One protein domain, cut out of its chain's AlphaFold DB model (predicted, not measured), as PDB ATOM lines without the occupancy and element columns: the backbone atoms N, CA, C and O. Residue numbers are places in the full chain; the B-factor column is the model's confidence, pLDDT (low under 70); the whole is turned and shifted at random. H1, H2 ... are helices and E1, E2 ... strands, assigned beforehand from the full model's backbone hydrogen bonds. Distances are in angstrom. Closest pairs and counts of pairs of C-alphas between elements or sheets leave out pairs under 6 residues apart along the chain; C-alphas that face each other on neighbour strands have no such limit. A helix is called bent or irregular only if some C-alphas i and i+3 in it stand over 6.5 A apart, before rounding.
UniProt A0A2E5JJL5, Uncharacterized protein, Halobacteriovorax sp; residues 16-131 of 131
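This is residues 16 to 131 of the 131 residues of an uncharacterized protein of Halobacteriovorax sp (UniProt A0A2E5JJL5). A twisted wall of six antiparallel strands has its three helices on one side: H2 runs over E6, while H1 and H3, side by side, graze the sheet. Residues 59 to 65, within the unnamed stretch 50 to 69, stick out. The 116 printed residues hold, in order, H1 E1 E2 E3 E4 H2 E5 E6 H3; the sheet's order is E1 E2 E3 E4 E6 E5, and the class is mixed. The whole is compact, radius of gyration of the C-alphas 14.1 A, spanning 41 by 30 by 21 A.

The strands are E1, residues 26 to 30, E2, 33 to 39, 19.3 A long, E3, 43 to 49, 19.8 A, E4, 70 to 75, 16.3 A, E5, 95 to 99, and E6, 102 to 106. H1, residues 18 to 23, begins at C-alpha 18 (230.979, 165.705, 229.618). H2, residues 79 to 90, is irregular: C-alphas 81 and 84 are 8.2 A apart. H3, residues 115 to 129, 21.3 A long, ends at C-alpha 129 (217.027, 154.576, 236.470).

E1 to E4 form a meander, each strand the antiparallel neighbour of the one before; N 36 and O 47 of E2 and E3 are 2.8 A apart, within hydrogen-bond range. E4, H2 and E5 form a split strand-helix-strand unit, with E6 between its strands and a right-handed crossover. H2 lies over E6 at a height over the sheet of 9.7 A. H1 and H3 touch, Thr 19 and Ser 118 closest with C-alphas 6.1 A apart, at a shallow tilt of 8 degrees. Each O i to N i+4 pair is within hydrogen-bond range in H1 and H3, and 6 of 8 in H2.

The printed part has no cut. The link from E3 to E4 is long, 20 residues. Mean pLDDT of the printed part is 71.1; 47 residues are under 70, among them 50 to 69.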
ATOM      1  N   SER A  16     230.576 172.803 228.495       68.25
ATOM      2  CA  SER A  16     231.126 171.501 228.883       68.25
ATOM      3  C   SER A  16     230.013 170.453 228.975       68.25
ATOM      4  O   SER A  16     229.189 170.468 229.884       68.25
ATOM      5  N   TYR A  17     229.993 169.509 228.033       75.00
ATOM      6  CA  TYR A  17     228.933 168.496 227.923       75.00
ATOM      7  C   TYR A  17     229.303 167.120 228.484       75.00
ATOM      8  O   TYR A  17     228.576 166.150 228.252       75.00
ATOM      9  N   SER A  18     230.438 167.000 229.181       80.38
ATOM     10  CA  SER A  18     230.979 165.705 229.618       80.38
ATOM     11  C   SER A  18     229.983 164.926 230.474       80.38
ATOM     12  O   SER A  18     229.712 163.769 230.169       80.38
ATOM     13  N   THR A  19     229.348 165.579 231.453       84.19
ATOM     14  CA  THR A  19     228.355 164.947 232.334       84.19
ATOM     15  C   THR A  19     227.198 164.338 231.537       84.19
ATOM     16  O   THR A  19     226.805 163.203 231.782       84.19
ATOM     17  N   PHE A  20     226.652 165.045 230.546       84.94
ATOM     18  CA  PHE A  20     225.540 164.522 229.745       84.94
ATOM     19  C   PHE A  20     225.959 163.309 228.908       84.94
ATOM     20  O   PHE A  20     225.224 162.321 228.838       84.94
ATOM     21  N   LEU A  21     227.150 163.355 228.310       86.00
ATOM     22  CA  LEU A  21     227.692 162.243 227.529       86.00
ATOM     23  C   LEU A  21     227.992 161.019 228.406       86.00
ATOM     24  O   LEU A  21     227.640 159.909 228.015       86.00
ATOM     25  N   GLU A  22     228.569 161.218 229.594       88.25
ATOM     26  CA  GLU A  22     228.827 160.165 230.591       88.25
ATOM     27  C   GLU A  22     227.541 159.489 231.052       88.25
ATOM     28  O   GLU A  22     227.485 158.268 231.184       88.25
ATOM     29  N   LEU A  23     226.484 160.279 231.256       88.19
ATOM     30  CA  LEU A  23     225.181 159.731 231.586       88.19
ATOM     31  C   LEU A  23     224.637 158.923 230.399       88.19
ATOM     32  O   LEU A  23     223.960 157.931 230.626       88.19
ATOM     33  N   GLY A  24     224.971 159.257 229.152       90.44
ATOM     34  CA  GLY A  24     224.531 158.537 227.951       90.44
ATOM     35  C   GLY A  24     223.524 159.319 227.106       90.44
ATOM     36  O   GLY A  24     222.784 158.733 226.312       90.44
ATOM     37  N   TYR A  25     223.458 160.640 227.284       89.06
ATOM     38  CA  TYR A  25     222.714 161.515 226.388       89.06
ATOM     39  C   TYR A  25     223.431 161.643 225.047       89.06
ATOM     40  O   TYR A  25     224.657 161.670 224.954       89.06
ATOM     41  N   LYS A  26     222.638 161.775 223.986       89.88
ATOM     42  CA  LYS A  26     223.121 162.104 222.649       89.88
ATOM     43  C   LYS A  26     223.017 163.608 222.452       89.88
ATOM     44  O   LYS A  26     221.926 164.166 222.560       89.88
ATOM     45  N   ALA A  27     224.146 164.235 222.151       85.56
ATOM     46  CA  ALA A  27     224.212 165.647 221.813       85.56
ATOM     47  C   ALA A  27     223.809 165.862 220.350       85.56
ATOM     48  O   ALA A  27     224.260 165.136 219.460       85.56
ATOM     49  N   ARG A  28     223.008 166.888 220.089       82.88
ATOM     50  CA  ARG A  28     222.777 167.417 218.743       82.88
ATOM     51  C   ARG A  28     222.621 168.927 218.798       82.88
ATOM     52  O   ARG A  28     222.173 169.472 219.802       82.88
ATOM     53  N   THR A  29     222.952 169.584 217.698       73.62
ATOM     54  CA  THR A  29     222.661 171.000 217.495       73.62
ATOM     55  C   THR A  29     221.551 171.146 216.467       73.62
ATOM     56  O   THR A  29     221.548 170.465 215.439       73.62
ATOM     57  N   TYR A  30     220.582 172.014 216.742       68.12
ATOM     58  CA  TYR A  30     219.486 172.297 215.818       68.12
ATOM     59  C   TYR A  30     219.085 173.762 215.948       68.12
ATOM     60  O   TYR A  30     218.819 174.224 217.045       68.12
ATOM     61  N   ASN A  31     219.082 174.502 214.837       66.50
ATOM     62  CA  ASN A  31     218.737 175.931 214.794       66.50
ATOM     63  C   ASN A  31     219.516 176.857 215.751       66.50
ATOM     64  O   ASN A  31     219.066 177.963 216.024       66.50
ATOM     65  N   GLY A  32     220.718 176.460 216.175       63.97
ATOM     66  CA  GLY A  32     221.520 177.223 217.139       63.97
ATOM     67  C   GLY A  32     221.333 176.766 218.583       63.97
ATOM     68  O   GLY A  32     222.110 177.181 219.432       63.97
ATOM     69  N   ASP A  33     220.401 175.850 218.838       71.50
ATOM     70  CA  ASP A  33     220.182 175.266 220.154       71.50
ATOM     71  C   ASP A  33     221.070 174.042 220.355       71.50
ATOM     72  O   ASP A  33     221.299 173.244 219.433       71.50
ATOM     73  N   PHE A  34     221.513 173.861 221.592       78.06
ATOM     74  CA  PHE A  34     222.126 172.632 222.065       78.06
ATOM     75  C   PHE A  34     221.053 171.739 222.673       78.06
ATOM     76  O   PHE A  34     220.332 172.143 223.583       78.06
ATOM     77  N   ILE A  35     220.946 170.512 222.167       83.88
ATOM     78  CA  ILE A  35     219.933 169.554 222.598       83.88
ATOM     79  C   ILE A  35     220.622 168.270 223.052       83.88
ATOM     80  O   ILE A  35     221.341 167.630 222.282       83.88
ATOM     81  N   PHE A  36     220.335 167.860 224.283       87.88
ATOM     82  CA  PHE A  36     220.705 166.560 224.828       87.88
ATOM     83  C   PHE A  36     219.479 165.677 224.915       87.88
ATOM     84  O   PHE A  36     218.541 165.967 225.650       87.88
ATOM     85  N   SER A  37     219.502 164.571 224.180       90.56
ATOM     86  CA  SER A  37     218.387 163.633 224.127       90.56
ATOM     87  C   SER A  37     218.781 162.284 224.703       90.56
ATOM     88  O   SER A  37     219.840 161.743 224.373       90.56
ATOM     89  N   ARG A  38     217.900 161.689 225.504       92.19
ATOM     90  CA  ARG A  38     218.072 160.325 225.999       92.19
ATOM     91  C   ARG A  38     216.747 159.596 226.118       92.19
ATOM     92  O   ARG A  38     215.773 160.132 226.633       92.19
ATOM     93  N   SER A  39     216.745 158.338 225.688       90.25
ATOM     94  CA  SER A  39     215.662 157.411 225.996       90.25
ATOM     95  C   SER A  39     215.973 156.668 227.287       90.25
ATOM     96  O   SER A  39     217.063 156.120 227.440       90.25
ATOM     97  N   TYR A  40     214.979 156.616 228.159       87.31
ATOM     98  CA  TYR A  40     214.878 155.689 229.278       87.31
ATOM     99  C   TYR A  40     213.828 154.629 228.937       87.31
ATOM    100  O   TYR A  40     213.241 154.662 227.845       87.31
ATOM    101  N   ASP A  41     213.579 153.687 229.842       84.19
ATOM    102  CA  ASP A  41     212.653 152.582 229.587       84.19
ATOM    103  C   ASP A  41     211.222 153.079 229.372       84.19
ATOM    104  O   ASP A  41     210.584 152.697 228.392       84.19
ATOM    105  N   TYR A  42     210.769 154.041 230.175       80.81
ATOM    106  CA  TYR A  42     209.387 154.539 230.177       80.81
ATOM    107  C   TYR A  42     209.233 156.000 229.727       80.81
ATOM    108  O   TYR A  42     208.116 156.512 229.663       80.81
ATOM    109  N   CYS A  43     210.325 156.694 229.399       84.06
ATOM    110  CA  CYS A  43     210.257 158.072 228.920       84.06
ATOM    111  C   CYS A  43     211.393 158.440 227.962       84.06
ATOM    112  O   CYS A  43     212.371 157.709 227.788       84.06
ATOM    113  N   PHE A  44     211.244 159.601 227.340       87.00
ATOM    114  CA  PHE A  44     212.255 160.277 226.553       87.00
ATOM    115  C   PHE A  44     212.499 161.658 227.153       87.00
ATOM    116  O   PHE A  44     211.555 162.418 227.349       87.00
ATOM    117  N   VAL A  45     213.757 161.973 227.445       87.06
ATOM    118  CA  VAL A  45     214.168 163.261 228.009       87.06
ATOM    119  C   VAL A  45     214.911 164.045 226.942       87.06
ATOM    120  O   VAL A  45     215.867 163.535 226.351       87.06
ATOM    121  N   ASN A  46     214.501 165.291 226.729       85.06
ATOM    122  CA  ASN A  46     215.257 166.280 225.977       85.06
ATOM    123  C   ASN A  46     215.571 167.467 226.867       85.06
ATOM    124  O   ASN A  46     214.676 168.012 227.499       85.06
ATOM    125  N   ILE A  47     216.827 167.882 226.871       85.19
ATOM    126  CA  ILE A  47     217.307 169.064 227.576       85.19
ATOM    127  C   ILE A  47     217.800 170.014 226.496       85.19
ATOM    128  O   ILE A  47     218.712 169.679 225.741       85.19
ATOM    129  N   HIS A  48     217.141 171.153 226.379       80.69
ATOM    130  CA  HIS A  48     217.386 172.170 225.374       80.69
ATOM    131  C   HIS A  48     218.003 173.382 226.056       80.69
ATOM    132  O   HIS A  48     217.445 173.879 227.024       80.69
ATOM    133  N   GLN A  49     219.101 173.891 225.517       75.19
ATOM    134  CA  GLN A  49     219.580 175.234 225.812       75.19
ATOM    135  C   GLN A  49     219.722 175.966 224.488       75.19
ATOM    136  O   GLN A  49     220.538 175.587 223.643       75.19
ATOM    137  N   GLY A  50     218.903 176.998 224.304       67.25
ATOM    138  CA  GLY A  50     219.087 177.917 223.195       67.25
ATOM    139  C   GLY A  50     220.379 178.706 223.371       67.25
ATOM    140  O   GLY A  50     220.769 179.043 224.489       67.25
ATOM    141  N   VAL A  51     221.054 179.013 222.268       56.34
ATOM    142  CA  VAL A  51     222.002 180.129 222.259       56.34
ATOM    143  C   VAL A  51     221.154 181.384 222.068       56.34
ATOM    144  O   VAL A  51     220.607 181.601 220.988       56.34
ATOM    145  N   GLU A  52     220.975 182.155 223.139       50.97
ATOM    146  CA  GLU A  52     220.297 183.460 223.138       50.97
ATOM    147  C   GLU A  52     220.660 184.334 221.903       50.97
ATOM    148  O   GLU A  52     221.810 184.321 221.453       50.97
ATOM    149  N   PRO A  53     219.766 185.224 221.421       49.72
ATOM    150  CA  PRO A  53     218.428 184.954 220.882       49.72
ATOM    151  C   PRO A  53     218.281 185.608 219.472       49.72
ATOM    152  O   PRO A  53     219.205 186.227 218.953       49.72
ATOM    153  N   HIS A  54     217.106 185.555 218.829       46.91
ATOM    154  CA  HIS A  54     216.707 186.416 217.678       46.91
ATOM    155  C   HIS A  54     216.913 185.955 216.221       46.91
ATOM    156  O   HIS A  54     216.959 186.807 215.322       46.91
ATOM    157  N   ASN A  55     216.915 184.664 215.880       42.12
ATOM    158  CA  ASN A  55     216.782 184.338 214.454       42.12
ATOM    159  C   ASN A  55     215.322 184.472 213.963       42.12
ATOM    160  O   ASN A  55     214.578 183.494 213.894       42.12
ATOM    161  N   LYS A  56     214.929 185.693 213.553       45.59
ATOM    162  CA  LYS A  56     213.606 186.043 212.975       45.59
ATOM    163  C   LYS A  56     213.148 185.115 211.839       45.59
ATOM    164  O   LYS A  56     211.959 185.046 211.547       45.59
ATOM    165  N   LYS A  57     214.074 184.408 211.185       38.75
ATOM    166  CA  LYS A  57     213.783 183.512 210.062       38.75
ATOM    167  C   LYS A  57     213.018 182.254 210.473       38.75
ATOM    168  O   LYS A  57     212.341 181.703 209.619       38.75
ATOM    169  N   PHE A  58     213.104 181.802 211.726       40.38
ATOM    170  CA  PHE A  58     212.546 180.507 212.151       40.38
ATOM    171  C   PHE A  58     211.410 180.611 213.175       40.38
ATOM    172  O   PHE A  58     210.830 179.591 213.530       40.38
ATOM    173  N   GLY A  59     211.030 181.828 213.584       41.66
ATOM    174  CA  GLY A  59     209.947 182.066 214.552       41.66
ATOM    175  C   GLY A  59     208.555 181.608 214.098       41.66
ATOM    176  O   GLY A  59     207.636 181.584 214.897       41.66
ATOM    177  N   HIS A  60     208.389 181.218 212.831       42.44
ATOM    178  CA  HIS A  60     207.134 180.684 212.294       42.44
ATOM    179  C   HIS A  60     207.028 179.148 212.369       42.44
ATOM    180  O   HIS A  60     206.034 178.592 211.916       42.44
ATOM    181  N   LEU A  61     208.062 178.454 212.864       36.06
ATOM    182  CA  LEU A  61     208.107 176.986 212.950       36.06
ATOM    183  C   LEU A  61     207.836 176.449 214.363       36.06
ATOM    184  O   LEU A  61     207.843 175.235 214.555       36.06
ATOM    185  N   ILE A  62     207.656 177.328 215.353       39.28
ATOM    186  CA  ILE A  62     207.574 176.967 216.770       39.28
ATOM    187  C   ILE A  62     206.438 177.778 217.405       39.28
ATOM    188  O   ILE A  62     206.508 179.000 217.439       39.28
ATOM    189  N   ASP A  63     205.406 177.097 217.908       38.47
ATOM    190  CA  ASP A  63     204.221 177.712 218.544       38.47
ATOM    191  C   ASP A  63     204.472 178.221 219.977       38.47
ATOM    192  O   ASP A  63     203.548 178.671 220.654       38.47
ATOM    193  N   PHE A  64     205.713 178.154 220.471       41.91
ATOM    194  CA  PHE A  64     206.058 178.548 221.836       41.91
ATOM    195  C   PHE A  64     207.404 179.281 221.852       41.91
ATOM    196  O   PHE A  64     208.420 178.743 221.411       41.91
ATOM    197  N   GLU A  65     207.405 180.507 222.374       41.91
ATOM    198  CA  GLU A  65     208.615 181.267 222.689       41.91
ATOM    199  C   GLU A  65     209.252 180.647 223.935       41.91
ATOM    200  O   GLU A  65     208.765 180.821 225.051       41.91
ATOM    201  N   ILE A  66     210.306 179.857 223.747       48.91
ATOM    202  CA  ILE A  66     211.112 179.359 224.860       48.91
ATOM    203  C   ILE A  66     212.309 180.297 224.968       48.91
ATOM    204  O   ILE A  66     213.347 180.091 224.340       48.91
ATOM    205  N   GLU A  67     212.106 181.384 225.707       47.53
ATOM    206  CA  GLU A  67     213.213 182.102 226.325       47.53
ATOM    207  C   GLU A  67     213.779 181.166 227.396       47.53
ATOM    208  O   GLU A  67     213.040 180.698 228.266       47.53
ATOM    209  N   ASP A  68     215.072 180.874 227.287       56.84
ATOM    210  CA  ASP A  68     215.855 180.111 228.255       56.84
ATOM    211  C   ASP A  68     215.654 178.585 228.257       56.84
ATOM    212  O   ASP A  68     214.642 178.029 227.835       56.84
ATOM    213  N   ALA A  69     216.690 177.873 228.698       66.06
ATOM    214  CA  ALA A  69     216.788 176.424 228.599       66.06
ATOM    215  C   ALA A  69     215.567 175.674 229.178       66.06
ATOM    216  O   ALA A  69     214.996 176.018 230.218       66.06
ATOM    217  N   CYS A  70     215.156 174.604 228.498       73.00
ATOM    218  CA  CYS A  70     213.988 173.814 228.863       73.00
ATOM    219  C   CYS A  70     214.285 172.318 228.890       73.00
ATOM    220  O   CYS A  70     215.179 171.806 228.216       73.00
ATOM    221  N   ILE A  71     213.495 171.595 229.674       75.12
ATOM    222  CA  ILE A  71     213.518 170.144 229.747       75.12
ATOM    223  C   ILE A  71     212.143 169.619 229.386       75.12
ATOM    224  O   ILE A  71     211.128 169.991 229.972       75.12
ATOM    225  N   ILE A  72     212.131 168.711 228.423       78.69
ATOM    226  CA  ILE A  72     210.939 168.049 227.924       78.69
ATOM    227  C   ILE A  72     211.057 166.575 228.271       78.69
ATOM    228  O   ILE A  72     211.983 165.900 227.818       78.69
ATOM    229  N   ILE A  73     210.103 166.067 229.044       81.75
ATOM    230  CA  ILE A  73     210.015 164.648 229.391       81.75
ATOM    231  C   ILE A  73     208.739 164.098 228.768       81.75
ATOM    232  O   ILE A  73     207.639 164.458 229.173       81.75
ATOM    233  N   SER A  74     208.880 163.237 227.765       82.12
ATOM    234  CA  SER A  74     207.763 162.570 227.092       82.12
ATOM    235  C   SER A  74     207.626 161.147 227.621       82.12
ATOM    236  O   SER A  74     208.566 160.359 227.512       82.12
ATOM    237  N   PHE A  75     206.476 160.800 228.188       81.50
ATOM    238  CA  PHE A  75     206.229 159.454 228.704       81.50
ATOM    239  C   PHE A  75     205.750 158.518 227.592       81.50
ATOM    240  O   PHE A  75     205.031 158.935 226.686       81.50
ATOM    241  N   LYS A  76     206.175 157.251 227.640       79.75
ATOM    242  CA  LYS A  76     205.777 156.229 226.654       79.75
ATOM    243  C   LYS A  76     204.408 155.603 226.952       79.75
ATOM    244  O   LYS A  76     203.811 155.026 226.051       79.75
ATOM    245  N   GLU A  77     203.932 155.712 228.192       72.50
ATOM    246  CA  GLU A  77     202.675 155.139 228.694       72.50
ATOM    247  C   GLU A  77     201.940 156.150 229.599       72.50
ATOM    248  O   GLU A  77     202.484 157.211 229.913       72.50
ATOM    249  N   ASP A  78     200.710 155.817 230.004       63.97
ATOM    250  CA  ASP A  78     199.793 156.670 230.776       63.97
ATOM    251  C   ASP A  78     200.419 157.222 232.078       63.97
ATOM    252  O   ASP A  78     200.983 156.495 232.906       63.97
ATOM    253  N   THR A  79     200.293 158.536 232.268       62.81
ATOM    254  CA  THR A  79     200.883 159.311 233.366       62.81
ATOM    255  C   THR A  79     200.284 159.002 234.734       62.81
ATOM    256  O   THR A  79     200.963 159.205 235.746       62.81
ATOM    257  N   MET A  80     199.064 158.453 234.801       59.75
ATOM    258  CA  MET A  80     198.402 158.097 236.066       59.75
ATOM    259  C   MET A  80     199.245 157.151 236.936       59.75
ATOM    260  O   MET A  80     199.320 157.321 238.153       59.75
ATOM    261  N   LEU A  81     199.952 156.193 236.323       55.53
ATOM    262  CA  LEU A  81     200.824 155.250 237.037       55.53
ATOM    263  C   LEU A  81     202.125 155.890 237.546       55.53
ATOM    264  O   LEU A  81     202.840 155.285 238.347       55.53
ATOM    265  N   LYS A  82     202.449 157.107 237.096       66.44
ATOM    266  CA  LYS A  82     203.749 157.753 237.311       66.44
ATOM    267  C   LYS A  82     203.672 159.038 238.140       66.44
ATOM    268  O   LYS A  82     204.695 159.695 238.317       66.44
ATOM    269  N   ARG A  83     202.516 159.366 238.737       73.62
ATOM    270  CA  ARG A  83     202.308 160.610 239.512       73.62
ATOM    271  C   ARG A  83     203.392 160.883 240.564       73.62
ATOM    272  O   ARG A  83     203.891 161.999 240.640       73.62
ATOM    273  N   LYS A  84     203.828 159.855 241.301       76.94
ATOM    274  CA  LYS A  84     204.912 159.971 242.293       76.94
ATOM    275  C   LYS A  84     206.241 160.432 241.676       76.94
ATOM    276  O   LYS A  84     206.940 161.234 242.280       76.94
ATOM    277  N   GLN A  85     206.587 159.942 240.486       75.75
ATOM    278  CA  GLN A  85     207.810 160.351 239.788       75.75
ATOM    279  C   GLN A  85     207.693 161.778 239.262       75.75
ATOM    280  O   GLN A  85     208.660 162.528 239.327       75.75
ATOM    281  N   ILE A  86     206.510 162.157 238.769       76.56
ATOM    282  CA  ILE A  86     206.232 163.531 238.340       76.56
ATOM    283  C   ILE A  86     206.484 164.481 239.512       76.56
ATOM    284  O   ILE A  86     207.242 165.430 239.359       76.56
ATOM    285  N   ASP A  87     205.938 164.187 240.695       78.62
ATOM    286  CA  ASP A  87     206.138 165.022 241.882       78.62
ATOM    287  C   ASP A  87     207.618 165.103 242.311       78.62
ATOM    288  O   ASP A  87     208.082 166.178 242.670       78.62
ATOM    289  N   GLN A  88     208.403 164.028 242.171       78.69
ATOM    290  CA  GLN A  88     209.853 164.068 242.424       78.69
ATOM    291  C   GLN A  88     210.619 164.914 241.393       78.69
ATOM    292  O   GLN A  88     211.568 165.611 241.743       78.69
ATOM    293  N   ILE A  89     210.206 164.908 240.122       78.56
ATOM    294  CA  ILE A  89     210.792 165.782 239.091       78.56
ATOM    295  C   ILE A  89     210.464 167.257 239.392       78.56
ATOM    296  O   ILE A  89     211.295 168.125 239.129       78.56
ATOM    297  N   ARG A  90     209.298 167.549 239.991       73.44
ATOM    298  CA  ARG A  90     208.882 168.901 240.437       73.44
ATOM    299  C   ARG A  90     209.747 169.493 241.534       73.44
ATOM    300  O   ARG A  90     209.784 170.707 241.666       73.44
ATOM    301  N   GLU A  91     210.460 168.671 242.288       75.75
ATOM    302  CA  GLU A  91     211.426 169.164 243.272       75.75
ATOM    303  C   GLU A  91     212.739 169.620 242.614       75.75
ATOM    304  O   GLU A  91     213.483 170.401 243.202       75.75
ATOM    305  N   LEU A  92     213.024 169.146 241.394       71.75
ATOM    306  CA  LEU A  92     214.256 169.448 240.662       71.75
ATOM    307  C   LEU A  92     214.109 170.630 239.692       71.75
ATOM    308  O   LEU A  92     215.110 171.257 239.346       71.75
ATOM    309  N   PHE A  93     212.888 170.921 239.232       70.88
ATOM    310  CA  PHE A  93     212.625 171.928 238.203       70.88
ATOM    311  C   PHE A  93     211.305 172.662 238.419       70.88
ATOM    312  O   PHE A  93     210.323 172.059 238.850       70.88
ATOM    313  N   ASP A  94     211.250 173.922 237.986       63.41
ATOM    314  CA  ASP A  94     210.004 174.682 237.918       63.41
ATOM    315  C   ASP A  94     209.168 174.259 236.697       63.41
ATOM    316  O   ASP A  94     209.614 174.252 235.543       63.41
ATOM    317  N   PHE A  95     207.917 173.881 236.955       61.47
ATOM    318  CA  PHE A  95     206.981 173.434 235.925       61.47
ATOM    319  C   PHE A  95     206.202 174.614 235.376       61.47
ATOM    320  O   PHE A  95     205.530 175.320 236.127       61.47
ATOM    321  N   VAL A  96     206.224 174.769 234.053       56.28
ATOM    322  CA  VAL A  96     205.386 175.766 233.379       56.28
ATOM    323  C   VAL A  96     204.176 175.099 232.725       56.28
ATOM    324  O   VAL A  96     203.091 175.675 232.754       56.28
ATOM    325  N   TYR A  97     204.304 173.856 232.233       61.56
ATOM    326  CA  TYR A  97     203.177 173.105 231.670       61.56
ATOM    327  C   TYR A  97     203.256 171.590 231.942       61.56
ATOM    328  O   TYR A  97     204.270 170.943 231.683       61.56
ATOM    329  N   GLU A  98     202.143 171.009 232.399       61.03
ATOM    330  CA  GLU A  98     201.913 169.561 232.518       61.03
ATOM    331  C   GLU A  98     200.777 169.164 231.563       61.03
ATOM    332  O   GLU A  98     199.708 169.781 231.582       61.03
ATOM    333  N   ARG A  99     200.987 168.148 230.718       62.91
ATOM    334  CA  ARG A  99     199.924 167.518 229.915       62.91
ATOM    335  C   ARG A  99     200.034 165.996 229.975       62.91
ATOM    336  O   ARG A  99     201.064 165.456 230.356       62.91
ATOM    337  N   GLU A 100     198.976 165.313 229.543       58.94
ATOM    338  CA  GLU A 100     198.756 163.867 229.734       58.94
ATOM    339  C   GLU A 100     199.928 162.951 229.343       58.94
ATOM    340  O   GLU A 100     200.068 161.887 229.934       58.94
ATOM    341  N   ILE A 101     200.776 163.341 228.387       64.19
ATOM    342  CA  ILE A 101     201.908 162.526 227.902       64.19
ATOM    343  C   ILE A 101     203.258 163.251 227.968       64.19
ATOM    344  O   ILE A 101     204.279 162.705 227.543       64.19
ATOM    345  N   PHE A 102     203.284 164.492 228.462       68.38
ATOM    346  CA  PHE A 102     204.502 165.291 228.492       68.38
ATOM    347  C   PHE A 102     204.589 166.212 229.706       68.38
ATOM    348  O   PHE A 102     203.624 166.874 230.091       68.38
ATOM    349  N   LEU A 103     205.797 166.309 230.256       71.06
ATOM    350  CA  LEU A 103     206.186 167.346 231.201       71.06
ATOM    351  C   LEU A 103     207.062 168.357 230.485       71.06
ATOM    352  O   LEU A 103     208.043 167.985 229.834       71.06
ATOM    353  N   PHE A 104     206.705 169.625 230.632       69.31
ATOM    354  CA  PHE A 104     207.509 170.738 230.175       69.31
ATOM    355  C   PHE A 104     208.006 171.526 231.387       69.31
ATOM    356  O   PHE A 104     207.251 172.248 232.052       69.31
ATOM    357  N   CYS A 105     209.295 171.374 231.662       68.56
ATOM    358  CA  CYS A 105     209.991 172.065 232.732       68.56
ATOM    359  C   CYS A 105     210.811 173.196 232.116       68.56
ATOM    360  O   CYS A 105     211.627 172.964 231.225       68.56
ATOM    361  N   MET A 106     210.602 174.420 232.582       63.41
ATOM    362  CA  MET A 106     211.390 175.567 232.140       63.41
ATOM    363  C   MET A 106     212.415 175.862 233.222       63.41
ATOM    364  O   MET A 106     212.063 175.911 234.397       63.41
ATOM    365  N   ASN A 107     213.674 176.068 232.851       65.12
ATOM    366  CA  ASN A 107     214.667 176.547 233.796       65.12
ATOM    367  C   ASN A 107     215.381 177.750 233.197       65.12
ATOM    368  O   ASN A 107     216.359 177.622 232.463       65.12
ATOM    369  N   LYS A 108     214.889 178.930 233.579       59.75
ATOM    370  CA  LYS A 108     215.392 180.202 233.064       59.75
ATOM    371  C   LYS A 108     216.852 180.494 233.398       59.75
ATOM    372  O   LYS A 108     217.484 181.310 232.750       59.75
ATOM    373  N   ASN A 109     217.392 179.796 234.393       58.69
ATOM    374  CA  ASN A 109     218.760 179.978 234.862       58.69
ATOM    375  C   ASN A 109     219.680 178.822 234.445       58.69
ATOM    376  O   ASN A 109     220.800 178.727 234.940       58.69
ATOM    377  N   MET A 110     219.211 177.896 233.602       68.69
ATOM    378  CA  MET A 110     220.004 176.732 233.225       68.69
ATOM    379  C   MET A 110     221.054 177.106 232.181       68.69
ATOM    380  O   MET A 110     220.755 177.322 231.010       68.69
ATOM    381  N   ASP A 111     222.301 177.110 232.639       71.12
ATOM    382  CA  ASP A 111     223.502 177.190 231.820       71.12
ATOM    383  C   ASP A 111     224.265 175.864 231.928       71.12
ATOM    384  O   ASP A 111     224.663 175.447 233.012       71.12
ATOM    385  N   PHE A 112     224.498 175.185 230.807       71.62
ATOM    386  CA  PHE A 112     225.298 173.960 230.745       71.62
ATOM    387  C   PHE A 112     226.748 174.144 231.218       71.62
ATOM    388  O   PHE A 112     227.426 173.147 231.458       71.62
ATOM    389  N   ASN A 113     227.234 175.378 231.369       67.56
ATOM    390  CA  ASN A 113     228.518 175.655 232.013       67.56
ATOM    391  C   ASN A 113     228.457 175.662 233.547       67.56
ATOM    392  O   ASN A 113     229.509 175.623 234.185       67.56
ATOM    393  N   ASP A 114     227.265 175.707 234.141       73.12
ATOM    394  CA  ASP A 114     227.082 175.668 235.587       73.12
ATOM    395  C   ASP A 114     227.132 174.219 236.109       73.12
ATOM    396  O   ASP A 114     226.460 173.299 235.625       73.12
ATOM    397  N   GLU A 115     227.926 174.005 237.155       74.56
ATOM    398  CA  GLU A 115     228.024 172.727 237.855       74.56
ATOM    399  C   GLU A 115     226.688 172.318 238.502       74.56
ATOM    400  O   GLU A 115     226.384 171.123 238.608       74.56
ATOM    401  N   SER A 116     225.843 173.291 238.864       75.25
ATOM    402  CA  SER A 116     224.497 173.045 239.389       75.25
ATOM    403  C   SER A 116     223.638 172.238 238.404       75.25
ATOM    404  O   SER A 116     222.932 171.309 238.806       75.25
ATOM    405  N   VAL A 117     223.789 172.486 237.100       76.44
ATOM    406  CA  VAL A 117     223.072 171.769 236.037       76.44
ATOM    407  C   VAL A 117     223.590 170.341 235.886       76.44
ATOM    408  O   VAL A 117     222.804 169.414 235.687       76.44
ATOM    409  N   SER A 118     224.896 170.125 236.070       80.12
ATOM    410  CA  SER A 118     225.464 168.771 236.117       80.12
ATOM    411  C   SER A 118     224.894 167.954 237.277       80.12
ATOM    412  O   SER A 118     224.594 166.772 237.102       80.12
ATOM    413  N   LYS A 119     224.711 168.564 238.455       83.25
ATOM    414  CA  LYS A 119     224.060 167.902 239.593       83.25
ATOM    415  C   LYS A 119     222.615 167.532 239.258       83.25
ATOM    416  O   LYS A 119     222.240 166.372 239.389       83.25
ATOM    417  N   ILE A 120     221.850 168.486 238.741       79.69
ATOM    418  CA  ILE A 120     220.456 168.282 238.346       79.69
ATOM    419  C   ILE A 120     220.317 167.154 237.304       79.69
ATOM    420  O   ILE A 120     219.440 166.298 237.422       79.69
ATOM    421  N   ALA A 121     221.210 167.096 236.311       82.94
ATOM    422  CA  ALA A 121     221.222 166.032 235.308       82.94
ATOM    423  C   ALA A 121     221.493 164.645 235.917       82.94
ATOM    424  O   ALA A 121     220.885 163.659 235.488       82.94
ATOM    425  N   ARG A 122     222.380 164.559 236.921       87.75
ATOM    426  CA  ARG A 122     222.661 163.319 237.665       87.75
ATOM    427  C   ARG A 122     221.481 162.899 238.538       87.75
ATOM    428  O   ARG A 122     221.127 161.724 238.525       87.75
ATOM    429  N   ASP A 123     220.856 163.841 239.239       87.19
ATOM    430  CA  ASP A 123     219.700 163.577 240.102       87.19
ATOM    431  C   ASP A 123     218.506 163.085 239.268       87.19
ATOM    432  O   ASP A 123     217.920 162.042 239.572       87.19
ATOM    433  N   LEU A 124     218.227 163.751 238.140       85.75
ATOM    434  CA  LEU A 124     217.222 163.309 237.171       85.75
ATOM    435  C   LEU A 124     217.558 161.921 236.613       85.75
ATOM    436  O   LEU A 124     216.684 161.066 236.513       85.75
ATOM    437  N   HIS A 125     218.820 161.671 236.257       88.88
ATOM    438  CA  HIS A 125     219.234 160.363 235.761       88.88
ATOM    439  C   HIS A 125     219.006 159.246 236.789       88.88
ATOM    440  O   HIS A 125     218.444 158.208 236.442       88.88
ATOM    441  N   SER A 126     219.416 159.468 238.039       88.62
ATOM    442  CA  SER A 126     219.253 158.515 239.139       88.62
ATOM    443  C   SER A 126     217.779 158.172 239.359       88.62
ATOM    444  O   SER A 126     217.413 156.998 239.368       88.62
ATOM    445  N   LEU A 127     216.923 159.199 239.415       86.19
ATOM    446  CA  LEU A 127     215.472 159.051 239.551       86.19
ATOM    447  C   LEU A 127     214.861 158.209 238.420       86.19
ATOM    448  O   LEU A 127     213.958 157.398 238.647       86.19
ATOM    449  N   LEU A 128     215.357 158.406 237.195       85.12
ATOM    450  CA  LEU A 128     214.844 157.728 236.010       85.12
ATOM    451  C   LEU A 128     215.358 156.292 235.827       85.12
ATOM    452  O   LEU A 128     214.743 155.520 235.100       85.12
ATOM    453  N   MET A 129     216.473 155.937 236.469       83.88
ATOM    454  CA  MET A 129     217.027 154.576 236.470       83.88
ATOM    455  C   MET A 129     216.550 153.734 237.655       83.88
ATOM    456  O   MET A 129     216.615 152.510 237.598       83.88
ATOM    457  N   SER A 130     216.104 154.361 238.747       75.44
ATOM    458  CA  SER A 130     215.652 153.670 239.961       75.44
ATOM    459  C   SER A 130     214.216 153.135 239.884       75.44
ATOM    460  O   SER A 130     213.647 152.772 240.914       75.44
ATOM    461  N   SER A 131     213.603 153.163 238.703       58.75
ATOM    462  CA  SER A 131     212.167 153.003 238.477       58.75
ATOM    463  C   SER A 131     211.867 151.972 237.404       58.75
ATOM    464  O   SER A 131     210.817 151.305 237.537       58.75
TER     465      SER A 131